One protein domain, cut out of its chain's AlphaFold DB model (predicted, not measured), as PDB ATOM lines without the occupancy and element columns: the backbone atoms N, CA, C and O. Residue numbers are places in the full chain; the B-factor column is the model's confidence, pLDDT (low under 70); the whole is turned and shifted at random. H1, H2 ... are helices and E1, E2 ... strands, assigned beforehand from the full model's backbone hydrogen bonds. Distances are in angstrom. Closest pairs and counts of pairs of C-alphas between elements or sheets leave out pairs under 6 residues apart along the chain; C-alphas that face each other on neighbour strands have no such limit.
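AT A GLANCE: This is residues 510 to 603 and 631 to 650 of the 651 residues of an uncharacterized protein of Brevibacillus nitrificans (UniProt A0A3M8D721). A small three-stranded sheet forms one side of the model, and four crossed helices gather beside it: H2 runs off the end of E2 and H4 off the end of E3, at opposite ends of the sheet, with H1 between them, while the long H3 crosses H2 and meets one end of H1. The printed part has 114 residues, with four named helices and three named strands in the order H1 E1 E2 H2 H3 E3 H4; the class is mixed, and the sheet, E1 E2 E3, is antiparallel. The whole is compact, with a radius of gyration of the C-alphas of 14.4 A and spans of 42 by 35 by 29 A.

HOW THE PARTS SIT: The inner strand E2, residues 548 to 552, forms a hairpin with E1, residues 539 to 541; N 540 and O 550 are 2.9 A apart, within hydrogen-bond range. On E2's other side is E3, residues 632 to 638, antiparallel, with N 551 and O 635 at 2.8 A. H2, residues 554 to 563, only just on the sheet with 5 pairs of C-alphas within 10 A, only grazes it with residues 554 to 555; H4, residues 639 to 648, only grazes it with residues 639 to 641. The hub H1, residues 510 to 520, touches H2, about perpendicular at 74 degrees, closest C-alphas Lys 516 and Ile 559, 6.4 A. H1 touches H4 at a steep tilt of 56 degrees, opposite ways, closest C-alphas Ile 511 and Leu 646, 7.1 A. H3, residues 572 to 590, touches H2 with residues 579 to 583 alone, closest C-alphas Arg 557 and Ile 579, 6.2 A, and H1 with residues 585 to 590 alone, closest C-alphas His 510 and Ile 586, 5.3 A. H3 and H4 are apart. In H1, H2, H3 and H4 every O i to N i+4 pair is within hydrogen-bond range.

IN THESE COORDINATES: H1 begins at C-alpha 510 (-8.467, -4.604, 36.623). H3 is 26.9 A long from first to last C-alpha and E3 19.6 A. H4 ends at C-alpha 648 (-0.124, -5.174, 48.104).

THE WHOLE: The C-alphas of Lys 544 and Glu 569 are the two farthest apart, 42.3 A. Residues 604 to 630 are not printed, and C-alphas 603 and 631 are 23.2 A apart across the cut. The link H1 to E1 is long. Mean pLDDT of the printed part is 76.3; 24 residues are under 70, among them 529 to 536 and 600 to 603.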
ATOM      1  N   HIS A 510      -8.863  -3.231  36.282       84.94
ATOM      2  CA  HIS A 510      -8.467  -4.604  36.623       84.94
ATOM      3  C   HIS A 510      -8.459  -4.892  38.117       84.94
ATOM      4  O   HIS A 510      -8.644  -6.048  38.494       84.94
ATOM      5  N   ILE A 511      -8.301  -3.871  38.959       87.75
ATOM      6  CA  ILE A 511      -8.457  -3.997  40.410       87.75
ATOM      7  C   ILE A 511      -9.938  -4.219  40.715       87.75
ATOM      8  O   ILE A 511     -10.281  -5.198  41.372       87.75
ATOM      9  N   ILE A 512     -10.819  -3.385  40.148       87.44
ATOM     10  CA  ILE A 512     -12.277  -3.539  40.277       87.44
ATOM     11  C   ILE A 512     -12.718  -4.908  39.747       87.44
ATOM     12  O   ILE A 512     -13.518  -5.593  40.383       87.44
ATOM     13  N   PHE A 513     -12.172  -5.335  38.603       90.62
ATOM     14  CA  PHE A 513     -12.440  -6.658  38.050       90.62
ATOM     15  C   PHE A 513     -12.045  -7.775  39.018       90.62
ATOM     16  O   PHE A 513     -12.848  -8.675  39.231       90.62
ATOM     17  N   LEU A 514     -10.842  -7.739  39.602       90.88
ATOM     18  CA  LEU A 514     -10.398  -8.770  40.543       90.88
ATOM     19  C   LEU A 514     -11.238  -8.769  41.825       90.88
ATOM     20  O   LEU A 514     -11.646  -9.838  42.269       90.88
ATOM     21  N   GLU A 515     -11.551  -7.599  42.387       89.88
ATOM     22  CA  GLU A 515     -12.421  -7.480  43.565       89.88
ATOM     23  C   GLU A 515     -13.808  -8.078  43.290       89.88
ATOM     24  O   GLU A 515     -14.275  -8.939  44.037       89.88
ATOM     25  N   LYS A 516     -14.434  -7.710  42.165       88.94
ATOM     26  CA  LYS A 516     -15.744  -8.239  41.762       88.94
ATOM     27  C   LYS A 516     -15.704  -9.702  41.360       88.94
ATOM     28  O   LYS A 516     -16.655 -10.434  41.616       88.94
ATOM     29  N   LEU A 517     -14.610 -10.157  40.763       90.50
ATOM     30  CA  LEU A 517     -14.401 -11.569  40.491       90.50
ATOM     31  C   LEU A 517     -14.393 -12.350  41.806       90.50
ATOM     32  O   LEU A 517     -15.122 -13.326  41.904       90.50
ATOM     33  N   PHE A 518     -13.654 -11.906  42.824       89.88
ATOM     34  CA  PHE A 518     -13.631 -12.579  44.125       89.88
ATOM     35  C   PHE A 518     -14.976 -12.552  44.858       89.88
ATOM     36  O   PHE A 518     -15.290 -13.524  45.535       89.88
ATOM     37  N   GLU A 519     -15.801 -11.516  44.675       87.12
ATOM     38  CA  GLU A 519     -17.193 -11.515  45.156       87.12
ATOM     39  C   GLU A 519     -18.070 -12.569  44.449       87.12
ATOM     40  O   GLU A 519     -18.990 -13.117  45.055       87.12
ATOM     41  N   LEU A 520     -17.801 -12.861  43.171       84.75
ATOM     42  CA  LEU A 520     -18.545 -13.841  42.367       84.75
ATOM     43  C   LEU A 520     -18.077 -15.290  42.572       84.75
ATOM     44  O   LEU A 520     -18.773 -16.221  42.156       84.75
ATOM     45  N   LEU A 521     -16.890 -15.497  43.145       84.62
ATOM     46  CA  LEU A 521     -16.326 -16.825  43.365       84.62
ATOM     47  C   LEU A 521     -16.853 -17.425  44.680       84.62
ATOM     48  O   LEU A 521     -16.830 -16.754  45.711       84.62
ATOM     49  N   PRO A 522     -17.291 -18.698  44.695       76.94
ATOM     50  CA  PRO A 522     -17.645 -19.365  45.941       76.94
ATOM     51  C   PRO A 522     -16.407 -19.548  46.834       76.94
ATOM     52  O   PRO A 522     -15.286 -19.702  46.343       76.94
ATOM     53  N   VAL A 523     -16.627 -19.562  48.154       74.00
ATOM     54  CA  VAL A 523     -15.565 -19.719  49.167       74.00
ATOM     55  C   VAL A 523     -14.773 -21.011  48.935       74.00
ATOM     56  O   VAL A 523     -13.541 -20.985  48.923       74.00
ATOM     57  N   GLU A 524     -15.478 -22.110  48.662       79.00
ATOM     58  CA  GLU A 524     -14.898 -23.379  48.227       79.00
ATOM     59  C   GLU A 524     -15.204 -23.607  46.745       79.00
ATOM     60  O   GLU A 524     -16.361 -23.682  46.326       79.00
ATOM     61  N   LEU A 525     -14.147 -23.697  45.938       82.62
ATOM     62  CA  LEU A 525     -14.264 -23.931  44.505       82.62
ATOM     63  C   LEU A 525     -14.292 -25.441  44.223       82.62
ATOM     64  O   LEU A 525     -13.427 -26.166  44.713       82.62
ATOM     65  N   PRO A 526     -15.223 -25.941  43.396       81.38
ATOM     66  CA  PRO A 526     -15.197 -27.333  42.961       81.38
ATOM     67  C   PRO A 526     -13.963 -27.620  42.094       81.38
ATOM     68  O   PRO A 526     -13.445 -26.740  41.400       81.38
ATOM     69  N   SER A 527     -13.511 -28.875  42.079       77.31
ATOM     70  CA  SER A 527     -12.486 -29.329  41.130       77.31
ATOM     71  C   SER A 527     -12.984 -29.187  39.689       77.31
ATOM     72  O   SER A 527     -14.140 -29.503  39.395       77.31
ATOM     73  N   TYR A 528     -12.108 -28.776  38.766       72.88
ATOM     74  CA  TYR A 528     -12.431 -28.670  37.336       72.88
ATOM     75  C   TYR A 528     -12.864 -30.013  36.725       72.88
ATOM     76  O   TYR A 528     -13.556 -30.030  35.709       72.88
ATOM     77  N   GLU A 529     -12.503 -31.144  37.342       68.81
ATOM     78  CA  GLU A 529     -12.965 -32.473  36.914       68.81
ATOM     79  C   GLU A 529     -14.469 -32.688  37.142       68.81
ATOM     80  O   GLU A 529     -15.094 -33.401  36.362       68.81
ATOM     81  N   ASN A 530     -15.062 -32.000  38.123       66.00
ATOM     82  CA  ASN A 530     -16.485 -32.097  38.472       66.00
ATOM     83  C   ASN A 530     -17.312 -30.962  37.844       66.00
ATOM     84  O   ASN A 530     -18.403 -30.637  38.312       66.00
ATOM     85  N   LYS A 531     -16.801 -30.309  36.788       63.66
ATOM     86  CA  LYS A 531     -17.474 -29.158  36.160       63.66
ATOM     87  C   LYS A 531     -18.876 -29.469  35.617       63.66
ATOM     88  O   LYS A 531     -19.677 -28.553  35.473       63.66
ATOM     89  N   SER A 532     -19.163 -30.738  35.317       61.12
ATOM     90  CA  SER A 532     -20.471 -31.214  34.846       61.12
ATOM     91  C   SER A 532     -21.555 -31.185  35.917       61.12
ATOM     92  O   SER A 532     -22.734 -31.141  35.576       61.12
ATOM     93  N   ASP A 533     -21.163 -31.212  37.188       59.44
ATOM     94  CA  ASP A 533     -22.080 -31.448  38.303       59.44
ATOM     95  C   ASP A 533     -22.633 -30.129  38.870       59.44
ATOM     96  O   ASP A 533     -23.632 -30.129  39.586       59.44
ATOM     97  N   SER A 534     -22.023 -29.001  38.484       58.44
ATOM     98  CA  SER A 534     -22.390 -27.652  38.923       58.44
ATOM     99  C   SER A 534     -22.314 -26.642  37.763       58.44
ATOM    100  O   SER A 534     -21.373 -25.844  37.699       58.44
ATOM    101  N   PRO A 535     -23.286 -26.658  36.827       58.56
ATOM    102  CA  PRO A 535     -23.263 -25.833  35.612       58.56
ATOM    103  C   PRO A 535     -23.379 -24.322  35.871       58.56
ATOM    104  O   PRO A 535     -22.993 -23.531  35.013       58.56
ATOM    105  N   ASP A 536     -23.868 -23.922  37.049       62.22
ATOM    106  CA  ASP A 536     -24.074 -22.516  37.427       62.22
ATOM    107  C   ASP A 536     -22.832 -21.856  38.054       62.22
ATOM    108  O   ASP A 536     -22.870 -20.692  38.457       62.22
ATOM    109  N   ILE A 537     -21.712 -22.579  38.153       71.69
ATOM    110  CA  ILE A 537     -20.484 -22.070  38.769       71.69
ATOM    111  C   ILE A 537     -19.565 -21.461  37.703       71.69
ATOM    112  O   ILE A 537     -19.324 -22.031  36.641       71.69
ATOM    113  N   ASN A 538     -19.021 -20.278  38.000       79.88
ATOM    114  CA  ASN A 538     -18.197 -19.505  37.067       79.88
ATOM    115  C   ASN A 538     -16.691 -19.807  37.148       79.88
ATOM    116  O   ASN A 538     -15.924 -19.260  36.351       79.88
ATOM    117  N   ALA A 539     -16.250 -20.656  38.082       84.44
ATOM    118  CA  ALA A 539     -14.857 -21.068  38.194       84.44
ATOM    119  C   ALA A 539     -14.654 -22.411  38.914       84.44
ATOM    120  O   ALA A 539     -15.485 -22.848  39.703       84.44
ATOM    121  N   TRP A 540     -13.496 -23.025  38.689       85.69
ATOM    122  CA  TRP A 540     -13.111 -24.316  39.263       85.69
ATOM    123  C   TRP A 540     -11.616 -24.347  39.595       85.69
ATOM    124  O   TRP A 540     -10.830 -23.662  38.942       85.69
ATOM    125  N   MET A 541     -11.193 -25.182  40.545       84.56
ATOM    126  CA  MET A 541      -9.766 -25.387  40.844       84.56
ATOM    127  C   MET A 541      -9.102 -26.344  39.850       84.56
ATOM    128  O   MET A 541      -9.710 -27.312  39.389       84.56
ATOM    129  N   ASP A 542      -7.840 -26.081  39.514       79.75
ATOM    130  CA  ASP A 542      -7.018 -26.979  38.708       79.75
ATOM    131  C   ASP A 542      -6.697 -28.271  39.474       79.75
ATOM    132  O   ASP A 542      -6.414 -28.257  40.668       79.75
ATOM    133  N   LYS A 543      -6.689 -29.402  38.761       72.62
ATOM    134  CA  LYS A 543      -6.415 -30.726  39.335       72.62
ATOM    135  C   LYS A 543      -5.038 -30.825  40.001       72.62
ATOM    136  O   LYS A 543      -4.854 -31.622  40.914       72.62
ATOM    137  N   LYS A 544      -4.038 -30.115  39.469       71.88
ATOM    138  CA  LYS A 544      -2.627 -30.303  39.840       71.88
ATOM    139  C   LYS A 544      -2.112 -29.246  40.806       71.88
ATOM    140  O   LYS A 544      -1.109 -29.494  41.467       71.88
ATOM    141  N   VAL A 545      -2.732 -28.069  40.830       76.00
ATOM    142  CA  VAL A 545      -2.258 -26.918  41.602       76.00
ATOM    143  C   VAL A 545      -3.462 -26.174  42.165       76.00
ATOM    144  O   VAL A 545      -4.163 -25.495  41.421       76.00
ATOM    145  N   GLU A 546      -3.672 -26.266  43.477       78.00
ATOM    146  CA  GLU A 546      -4.827 -25.665  44.167       78.00
ATOM    147  C   GLU A 546      -4.889 -24.135  44.032       78.00
ATOM    148  O   GLU A 546      -5.971 -23.553  44.031       78.00
ATOM    149  N   SER A 547      -3.743 -23.469  43.850       79.88
ATOM    150  CA  SER A 547      -3.699 -22.020  43.622       79.88
ATOM    151  C   SER A 547      -4.111 -21.608  42.207       79.88
ATOM    152  O   SER A 547      -4.331 -20.423  41.966       79.88
ATOM    153  N   ILE A 548      -4.212 -22.540  41.256       82.25
ATOM    154  CA  ILE A 548      -4.622 -22.234  39.884       82.25
ATOM    155  C   ILE A 548      -6.113 -22.495  39.748       82.25
ATOM    156  O   ILE A 548      -6.594 -23.593  40.018       82.25
ATOM    157  N   ILE A 549      -6.834 -21.499  39.244       85.06
ATOM    158  CA  ILE A 549      -8.264 -21.607  38.977       85.06
ATOM    159  C   ILE A 549      -8.565 -21.396  37.493       85.06
ATOM    160  O   ILE A 549      -7.903 -20.623  36.794       85.06
ATOM    161  N   TRP A 550      -9.568 -22.118  37.008       81.38
ATOM    162  CA  TRP A 550     -10.144 -22.000  35.677       81.38
ATOM    163  C   TRP A 550     -11.426 -21.191  35.778       81.38
ATOM    164  O   TRP A 550     -12.316 -21.579  36.523       81.38
ATOM    165  N   ILE A 551     -11.536 -20.100  35.031       82.81
ATOM    166  CA  ILE A 551     -12.653 -19.157  35.126       82.81
ATOM    167  C   ILE A 551     -13.368 -19.077  33.777       82.81
ATOM    168  O   ILE A 551     -12.728 -18.998  32.725       82.81
ATOM    169  N   ASN A 552     -14.699 -19.097  33.801       82.19
ATOM    170  CA  ASN A 552     -15.545 -18.919  32.627       82.19
ATOM    171  C   ASN A 552     -15.481 -17.470  32.129       82.19
ATOM    172  O   ASN A 552     -15.626 -16.532  32.903       82.19
ATOM    173  N   ASN A 553     -15.325 -17.258  30.823       78.94
ATOM    174  CA  ASN A 553     -15.320 -15.911  30.252       78.94
ATOM    175  C   ASN A 553     -16.635 -15.141  30.412       78.94
ATOM    176  O   ASN A 553     -16.633 -13.924  30.224       78.94
ATOM    177  N   SER A 554     -17.746 -15.805  30.741       81.19
ATOM    178  CA  SER A 554     -19.000 -15.127  31.090       81.19
ATOM    179  C   SER A 554     -18.816 -14.092  32.208       81.19
ATOM    180  O   SER A 554     -19.519 -13.081  32.194       81.19
ATOM    181  N   VAL A 555     -17.835 -14.274  33.109       84.94
ATOM    182  CA  VAL A 555     -17.574 -13.343  34.223       84.94
ATOM    183  C   VAL A 555     -17.271 -11.924  33.757       84.94
ATOM    184  O   VAL A 555     -17.688 -10.982  34.415       84.94
ATOM    185  N   PHE A 556     -16.628 -11.738  32.598       84.00
ATOM    186  CA  PHE A 556     -16.352 -10.397  32.066       84.00
ATOM    187  C   PHE A 556     -17.643  -9.634  31.786       84.00
ATOM    188  O   PHE A 556     -17.756  -8.463  32.129       84.00
ATOM    189  N   ARG A 557     -18.636 -10.315  31.202       83.25
ATOM    190  CA  ARG A 557     -19.952  -9.728  30.950       83.25
ATOM    191  C   ARG A 557     -20.698  -9.477  32.259       83.25
ATOM    192  O   ARG A 557     -21.311  -8.427  32.393       83.25
ATOM    193  N   MET A 558     -20.656 -10.422  33.201       83.06
ATOM    194  CA  MET A 558     -21.333 -10.287  34.497       83.06
ATOM    195  C   MET A 558     -20.787  -9.112  35.311       83.06
ATOM    196  O   MET A 558     -21.564  -8.313  35.823       83.06
ATOM    197  N   ILE A 559     -19.462  -8.977  35.380       85.88
ATOM    198  CA  ILE A 559     -18.809  -7.885  36.101       85.88
ATOM    199  C   ILE A 559     -19.120  -6.557  35.415       85.88
ATOM    200  O   ILE A 559     -19.580  -5.644  36.090       85.88
ATOM    201  N   LEU A 560     -18.991  -6.473  34.086       80.69
ATOM    202  CA  LEU A 560     -19.293  -5.248  33.337       80.69
ATOM    203  C   LEU A 560     -20.755  -4.793  33.510       80.69
ATOM    204  O   LEU A 560     -21.013  -3.608  33.692       80.69
ATOM    205  N   LEU A 561     -21.704  -5.739  33.525       78.12
ATOM    206  CA  LEU A 561     -23.117  -5.475  33.829       78.12
ATOM    207  C   LEU A 561     -23.329  -4.914  35.241       78.12
ATOM    208  O   LEU A 561     -24.278  -4.168  35.453       78.12
ATOM    209  N   SER A 562     -22.485  -5.302  36.200       75.69
ATOM    210  CA  SER A 562     -22.583  -4.860  37.596       75.69
ATOM    211  C   SER A 562     -21.852  -3.546  37.882       75.69
ATOM    212  O   SER A 562     -22.156  -2.892  38.876       75.69
ATOM    213  N   THR A 563     -20.889  -3.160  37.040       75.06
ATOM    214  CA  THR A 563     -20.034  -1.984  37.260       75.06
ATOM    215  C   THR A 563     -20.402  -0.789  36.384       75.06
ATOM    216  O   THR A 563     -20.114   0.340  36.771       75.06
ATOM    217  N   VAL A 564     -21.047  -1.002  35.230       73.69
ATOM    218  CA  VAL A 564     -21.376   0.067  34.273       73.69
ATOM    219  C   VAL A 564     -22.887   0.281  34.179       73.69
ATOM    220  O   VAL A 564     -23.618  -0.516  33.584       73.69
ATOM    221  N   ASN A 565     -23.357   1.406  34.725       67.69
ATOM    222  CA  ASN A 565     -24.750   1.837  34.599       67.69
ATOM    223  C   ASN A 565     -25.125   2.067  33.125       67.69
ATOM    224  O   ASN A 565     -24.372   2.685  32.376       67.69
ATOM    225  N   GLY A 566     -26.295   1.573  32.711       62.38
ATOM    226  CA  GLY A 566     -26.803   1.730  31.341       62.38
ATOM    227  C   GLY A 566     -26.238   0.736  30.316       62.38
ATOM    228  O   GLY A 566     -26.666   0.746  29.168       62.38
ATOM    229  N   PHE A 567     -25.343  -0.188  30.698       69.94
ATOM    230  CA  PHE A 567     -24.805  -1.191  29.763       69.94
ATOM    231  C   PHE A 567     -25.897  -2.090  29.143       69.94
ATOM    232  O   PHE A 567     -25.779  -2.519  27.997       69.94
ATOM    233  N   GLN A 568     -26.985  -2.349  29.878       70.62
ATOM    234  CA  GLN A 568     -28.143  -3.108  29.379       70.62
ATOM    235  C   GLN A 568     -28.964  -2.348  28.326       70.62
ATOM    236  O   GLN A 568     -29.702  -2.980  27.573       70.62
ATOM    237  N   GLU A 569     -28.834  -1.021  28.267       70.19
ATOM    238  CA  GLU A 569     -29.573  -0.148  27.346       70.19
ATOM    239  C   GLU A 569     -28.881  -0.022  25.977       70.19
ATOM    240  O   GLU A 569     -29.485   0.465  25.022       70.19
ATOM    241  N   LEU A 570     -27.632  -0.492  25.864       69.56
ATOM    242  CA  LEU A 570     -26.868  -0.516  24.615       69.56
ATOM    243  C   LEU A 570     -27.427  -1.537  23.617       69.56
ATOM    244  O   LEU A 570     -27.937  -2.592  24.007       69.56
ATOM    245  N   HIS A 571     -27.250  -1.272  22.320       76.94
ATOM    246  CA  HIS A 571     -27.602  -2.230  21.269       76.94
ATOM    247  C   HIS A 571     -26.710  -3.486  21.342       76.94
ATOM    248  O   HIS A 571     -25.567  -3.429  21.794       76.94
ATOM    249  N   GLU A 572     -27.192  -4.640  20.870       69.88
ATOM    250  CA  GLU A 572     -26.506  -5.934  21.049       69.88
ATOM    251  C   GLU A 572     -25.068  -5.950  20.482       69.88
ATOM    252  O   GLU A 572     -24.159  -6.541  21.072       69.88
ATOM    253  N   ASP A 573     -24.839  -5.256  19.366       61.81
ATOM    254  CA  ASP A 573     -23.513  -5.123  18.745       61.81
ATOM    255  C   ASP A 573     -22.569  -4.201  19.537       61.81
ATOM    256  O   ASP A 573     -21.368  -4.466  19.631       61.81
ATOM    257  N   GLU A 574     -23.107  -3.157  20.172       66.06
ATOM    258  CA  GLU A 574     -22.355  -2.254  21.053       66.06
ATOM    259  C   GLU A 574     -21.975  -2.969  22.351       66.06
ATOM    260  O   GLU A 574     -20.822  -2.893  22.780       66.06
ATOM    261  N   GLN A 575     -22.896  -3.759  22.917       70.00
ATOM    262  CA  GLN A 575     -22.617  -4.623  24.063       70.00
ATOM    263  C   GLN A 575     -21.493  -5.618  23.749       70.00
ATOM    264  O   GLN A 575     -20.567  -5.778  24.546       70.00
ATOM    265  N   LYS A 576     -21.533  -6.271  22.578       70.12
ATOM    266  CA  LYS A 576     -20.478  -7.204  22.141       70.12
ATOM    267  C   LYS A 576     -19.126  -6.503  22.009       70.12
ATOM    268  O   LYS A 576     -18.135  -7.014  22.529       70.12
ATOM    269  N   SER A 577     -19.088  -5.340  21.360       68.50
ATOM    270  CA  SER A 577     -17.860  -4.554  21.187       68.50
ATOM    271  C   SER A 577     -17.272  -4.106  22.531       68.50
ATOM    272  O   SER A 577     -16.087  -4.321  22.796       68.50
ATOM    273  N   ALA A 578     -18.106  -3.581  23.429       70.12
ATOM    274  CA  ALA A 578     -17.697  -3.152  24.761       70.12
ATOM    275  C   ALA A 578     -17.185  -4.318  25.627       70.12
ATOM    276  O   ALA A 578     -16.154  -4.177  26.283       70.12
ATOM    277  N   ILE A 579     -17.817  -5.498  25.568       74.00
ATOM    278  CA  ILE A 579     -17.316  -6.709  26.247       74.00
ATOM    279  C   ILE A 579     -15.938  -7.105  25.710       74.00
ATOM    280  O   ILE A 579     -15.063  -7.471  26.494       74.00
ATOM    281  N   ILE A 580     -15.721  -7.036  24.391       70.25
ATOM    282  CA  ILE A 580     -14.428  -7.372  23.776       70.25
ATOM    283  C   ILE A 580     -13.347  -6.377  24.210       70.25
ATOM    284  O   ILE A 580     -12.260  -6.810  24.605       70.25
ATOM    285  N   LYS A 581     -13.639  -5.070  24.181       72.38
ATOM    286  CA  LYS A 581     -12.710  -4.014  24.617       72.38
ATOM    287  C   LYS A 581     -12.364  -4.166  26.102       72.38
ATOM    288  O   LYS A 581     -11.183  -4.273  26.434       72.38
ATOM    289  N   TYR A 582     -13.374  -4.302  26.965       78.81
ATOM    290  CA  TYR A 582     -13.197  -4.503  28.406       78.81
ATOM    291  C   TYR A 582     -12.362  -5.750  28.704       78.81
ATOM    292  O   TYR A 582     -11.326  -5.674  29.359       78.81
ATOM    293  N   LYS A 583     -12.740  -6.897  28.128       77.88
ATOM    294  CA  LYS A 583     -11.991  -8.149  28.268       77.88
ATOM    295  C   LYS A 583     -10.527  -7.967  27.861       77.88
ATOM    296  O   LYS A 583      -9.638  -8.355  28.610       77.88
ATOM    297  N   THR A 584     -10.264  -7.371  26.700       71.75
ATOM    298  CA  THR A 584      -8.896  -7.177  26.189       71.75
ATOM    299  C   THR A 584      -8.052  -6.311  27.126       71.75
ATOM    300  O   THR A 584      -6.916  -6.684  27.419       71.75
ATOM    301  N   SER A 585      -8.623  -5.222  27.654       77.00
ATOM    302  CA  SER A 585      -7.979  -4.355  28.652       77.00
ATOM    303  C   SER A 585      -7.547  -5.147  29.894       77.00
ATOM    304  O   SER A 585      -6.357  -5.200  30.223       77.00
ATOM    305  N   ILE A 586      -8.487  -5.879  30.510       83.94
ATOM    306  CA  ILE A 586      -8.219  -6.693  31.704       83.94
ATOM    307  C   ILE A 586      -7.147  -7.756  31.436       83.94
ATOM    308  O   ILE A 586      -6.230  -7.933  32.241       83.94
ATOM    309  N   TYR A 587      -7.222  -8.451  30.295       78.31
ATOM    310  CA  TYR A 587      -6.223  -9.459  29.933       78.31
ATOM    311  C   TYR A 587      -4.828  -8.868  29.786       78.31
ATOM    312  O   TYR A 587      -3.879  -9.450  30.303       78.31
ATOM    313  N   ASN A 588      -4.692  -7.748  29.080       74.62
ATOM    314  CA  ASN A 588      -3.388  -7.143  28.829       74.62
ATOM    315  C   ASN A 588      -2.716  -6.717  30.135       74.62
ATOM    316  O   ASN A 588      -1.522  -6.964  30.317       74.62
ATOM    317  N   LYS A 589      -3.488  -6.149  31.067       80.75
ATOM    318  CA  LYS A 589      -2.965  -5.685  32.352       80.75
ATOM    319  C   LYS A 589      -2.657  -6.848  33.297       80.75
ATOM    320  O   LYS A 589      -1.523  -6.967  33.744       80.75
ATOM    321  N   LEU A 590      -3.592  -7.776  33.523       81.81
ATOM    322  CA  LEU A 590      -3.385  -8.901  34.454       81.81
ATOM    323  C   LEU A 590      -2.410  -9.976  33.945       81.81
ATOM    324  O   LEU A 590      -1.918 -10.783  34.735       81.81
ATOM    325  N   ARG A 591      -2.128 -10.012  32.637       79.19
ATOM    326  CA  ARG A 591      -1.115 -10.893  32.027       79.19
ATOM    327  C   ARG A 591       0.246 -10.209  31.856       79.19
ATOM    328  O   ARG A 591       1.195 -10.861  31.419       79.19
ATOM    329  N   SER A 592       0.357  -8.917  32.160       76.31
ATOM    330  CA  SER A 592       1.625  -8.197  32.055       76.31
ATOM    331  C   SER A 592       2.703  -8.880  32.906       76.31
ATOM    332  O   SER A 592       2.406  -9.577  33.881       76.31
ATOM    333  N   LYS A 593       3.977  -8.684  32.545       69.44
ATOM    334  CA  LYS A 593       5.106  -9.222  33.326       69.44
ATOM    335  C   LYS A 593       5.138  -8.686  34.763       69.44
ATOM    336  O   LYS A 593       5.722  -9.334  35.619       69.44
ATOM    337  N   GLU A 594       4.521  -7.529  34.986       70.50
ATOM    338  CA  GLU A 594       4.441  -6.847  36.274       70.50
ATOM    339  C   GLU A 594       3.431  -7.517  37.220       70.50
ATOM    340  O   GLU A 594       3.760  -7.769  38.372       70.50
ATOM    341  N   ILE A 595       2.234  -7.870  36.731       79.81
ATOM    342  CA  ILE A 595       1.152  -8.420  37.571       79.81
ATOM    343  C   ILE A 595       1.127  -9.957  37.531       79.81
ATOM    344  O   ILE A 595       1.012 -10.613  38.561       79.81
ATOM    345  N   SER A 596       1.275 -10.563  36.348       76.69
ATOM    346  CA  SER A 596       1.422 -12.020  36.160       76.69
ATOM    347  C   SER A 596       0.342 -12.900  36.832       76.69
ATOM    348  O   SER A 596       0.618 -14.020  37.274       76.69
ATOM    349  N   VAL A 597      -0.897 -12.405  36.901       84.94
ATOM    350  CA  VAL A 597      -2.043 -13.080  37.530       84.94
ATOM    351  C   VAL A 597      -2.747 -14.030  36.555       84.94
ATOM    352  O   VAL A 597      -3.073 -15.163  36.912       84.94
ATOM    353  N   ILE A 598      -2.958 -13.605  35.304       82.00
ATOM    354  CA  ILE A 598      -3.523 -14.470  34.257       82.00
ATOM    355  C   ILE A 598      -2.402 -15.281  33.605       82.00
ATOM    356  O   ILE A 598      -1.438 -14.730  33.070       82.00
ATOM    357  N   LEU A 599      -2.556 -16.605  33.601       74.25
ATOM    358  CA  LEU A 599      -1.524 -17.523  33.130       74.25
ATOM    359  C   LEU A 599      -1.569 -17.698  31.596       74.25
ATOM    360  O   LEU A 599      -2.655 -17.790  31.011       74.25
ATOM    361  N   PRO A 600      -0.409 -17.778  30.917       61.91
ATOM    362  CA  PRO A 600      -0.345 -18.039  29.481       61.91
ATOM    363  C   PRO A 600      -0.867 -19.444  29.122       61.91
ATOM    364  O   PRO A 600      -0.795 -20.385  29.915       61.91
ATOM    365  N   LYS A 601      -1.377 -19.608  27.890       58.34
ATOM    366  CA  LYS A 601      -1.582 -20.942  27.299       58.34
ATOM    367  C   LYS A 601      -0.208 -21.606  27.149       58.34
ATOM    368  O   LYS A 601       0.677 -20.967  26.599       58.34
ATOM    369  N   ASN A 602      -0.080 -22.834  27.657       41.88
ATOM    370  CA  ASN A 602       1.099 -23.712  27.644       41.88
ATOM    371  C   ASN A 602       2.214 -23.325  26.650       41.88
ATOM    372  O   ASN A 602       1.969 -23.279  25.447       41.88
ATOM    373  N   ASP A 603       3.409 -23.108  27.202       35.03
ATOM    374  CA  ASP A 603       4.740 -22.981  26.595       35.03
ATOM    375  C   ASP A 603       4.858 -23.304  25.091       35.03
ATOM    376  O   ASP A 603       5.110 -24.442  24.700       35.03
ATOM    377  N   SER A 631     -19.627 -25.331  23.692       43.12
ATOM    378  CA  SER A 631     -18.246 -25.058  24.089       43.12
ATOM    379  C   SER A 631     -18.256 -24.031  25.229       43.12
ATOM    380  O   SER A 631     -18.862 -22.965  25.114       43.12
ATOM    381  N   CYS A 632     -17.622 -24.356  26.360       45.72
ATOM    382  CA  CYS A 632     -17.411 -23.402  27.447       45.72
ATOM    383  C   CYS A 632     -16.007 -22.806  27.324       45.72
ATOM    384  O   CYS A 632     -15.003 -23.515  27.232       45.72
ATOM    385  N   VAL A 633     -15.948 -21.480  27.282       66.19
ATOM    386  CA  VAL A 633     -14.749 -20.731  26.932       66.19
ATOM    387  C   VAL A 633     -14.099 -20.204  28.217       66.19
ATOM    388  O   VAL A 633     -14.594 -19.241  28.800       66.19
ATOM    389  N   VAL A 634     -12.987 -20.811  28.653       70.56
ATOM    390  CA  VAL A 634     -12.349 -20.541  29.964       70.56
ATOM    391  C   VAL A 634     -10.931 -19.957  29.870       70.56
ATOM    392  O   VAL A 634     -10.241 -20.117  28.850       70.56
ATOM    393  N   PHE A 635     -10.465 -19.335  30.959       78.88
ATOM    394  CA  PHE A 635      -9.079 -18.891  31.165       78.88
ATOM    395  C   PHE A 635      -8.504 -19.323  32.515       78.88
ATOM    396  O   PHE A 635      -9.250 -19.683  33.417       78.88
ATOM    397  N   ARG A 636      -7.169 -19.317  32.631       83.12
ATOM    398  CA  ARG A 636      -6.445 -19.729  33.841       83.12
ATOM    399  C   ARG A 636      -5.916 -18.518  34.594       83.12
ATOM    400  O   ARG A 636      -5.337 -17.621  33.977       83.12
ATOM    401  N   MET A 637      -6.041 -18.545  35.911       87.81
ATOM    402  CA  MET A 637      -5.548 -17.506  36.809       87.81
ATOM    403  C   MET A 637      -4.842 -18.140  38.009       87.81
ATOM    404  O   MET A 637      -5.272 -19.189  38.485       87.81
ATOM    405  N   ASP A 638      -3.774 -17.511  38.492       86.12
ATOM    406  CA  ASP A 638      -3.169 -17.831  39.786       86.12
ATOM    407  C   ASP A 638      -3.881 -17.018  40.876       86.12
ATOM    408  O   ASP A 638      -3.704 -15.803  40.990       86.12
ATOM    409  N   ARG A 639      -4.738 -17.697  41.643       87.88
ATOM    410  CA  ARG A 639      -5.562 -17.108  42.701       87.88
ATOM    411  C   ARG A 639      -4.704 -16.464  43.784       87.88
ATOM    412  O   ARG A 639      -5.001 -15.350  44.198       87.88
ATOM    413  N   ARG A 640      -3.626 -17.132  44.197       85.81
ATOM    414  CA  ARG A 640      -2.757 -16.638  45.269       85.81
ATOM    415  C   ARG A 640      -2.065 -15.345  44.848       85.81
ATOM    416  O   ARG A 640      -2.083 -14.379  45.599       85.81
ATOM    417  N   LYS A 641      -1.527 -15.289  43.625       87.12
ATOM    418  CA  LYS A 641      -0.929 -14.051  43.093       87.12
ATOM    419  C   LYS A 641      -1.941 -12.914  42.968       87.12
ATOM    420  O   LYS A 641      -1.588 -11.764  43.196       87.12
ATOM    421  N   ALA A 642      -3.186 -13.218  42.602       87.62
ATOM    422  CA  ALA A 642      -4.245 -12.214  42.535       87.62
ATOM    423  C   ALA A 642      -4.577 -11.639  43.923       87.62
ATOM    424  O   ALA A 642      -4.725 -10.427  44.064       87.62
ATOM    425  N   GLU A 643      -4.653 -12.493  44.946       88.19
ATOM    426  CA  GLU A 643      -4.868 -12.092  46.343       88.19
ATOM    427  C   GLU A 643      -3.672 -11.295  46.896       88.19
ATOM    428  O   GLU A 643      -3.871 -10.260  47.535       88.19
ATOM    429  N   GLU A 644      -2.437 -11.718  46.608       87.00
ATOM    430  CA  GLU A 644      -1.201 -10.994  46.956       87.00
ATOM    431  C   GLU A 644      -1.161  -9.613  46.292       87.00
ATOM    432  O   GLU A 644      -0.885  -8.619  46.962       87.00
ATOM    433  N   TYR A 645      -1.505  -9.533  45.004       87.19
ATOM    434  CA  TYR A 645      -1.579  -8.275  44.266       87.19
ATOM    435  C   TYR A 645      -2.612  -7.326  44.887       87.19
ATOM    436  O   TYR A 645      -2.267  -6.199  45.236       87.19
ATOM    437  N   LEU A 646      -3.843  -7.784  45.138       86.75
ATOM    438  CA  LEU A 646      -4.858  -6.962  45.812       86.75
ATOM    439  C   LEU A 646      -4.455  -6.544  47.234       86.75
ATOM    440  O   LEU A 646      -4.803  -5.451  47.674       86.75
ATOM    441  N   SER A 647      -3.728  -7.398  47.955       86.19
ATOM    442  CA  SER A 647      -3.249  -7.097  49.309       86.19
ATOM    443  C   SER A 647      -2.105  -6.081  49.298       86.19
ATOM    444  O   SER A 647      -2.067  -5.208  50.160       86.19
ATOM    445  N   SER A 648      -1.215  -6.143  48.302       83.38
ATOM    446  CA  SER A 648      -0.124  -5.174  48.104       83.38
ATOM    447  C   SER A 648      -0.601  -3.762  47.765       83.38
ATOM    448  O   SER A 648       0.165  -2.824  47.896       83.38
ATOM    449  N   LEU A 649      -1.861  -3.609  47.350       79.12
ATOM    450  CA  LEU A 649      -2.486  -2.312  47.077       79.12
ATOM    451  C   LEU A 649      -3.155  -1.698  48.319       79.12
ATOM    452  O   LEU A 649      -3.607  -0.556  48.269       79.12
ATOM    453  N   LYS A 650      -3.280  -2.467  49.411       70.81
ATOM    454  CA  LYS A 650      -3.878  -2.038  50.689       70.81
ATOM    455  C   LYS A 650      -2.837  -1.743  51.775       70.81
ATOM    456  O   LYS A 650      -3.208  -1.177  52.802       70.81
TER     457      LYS A 650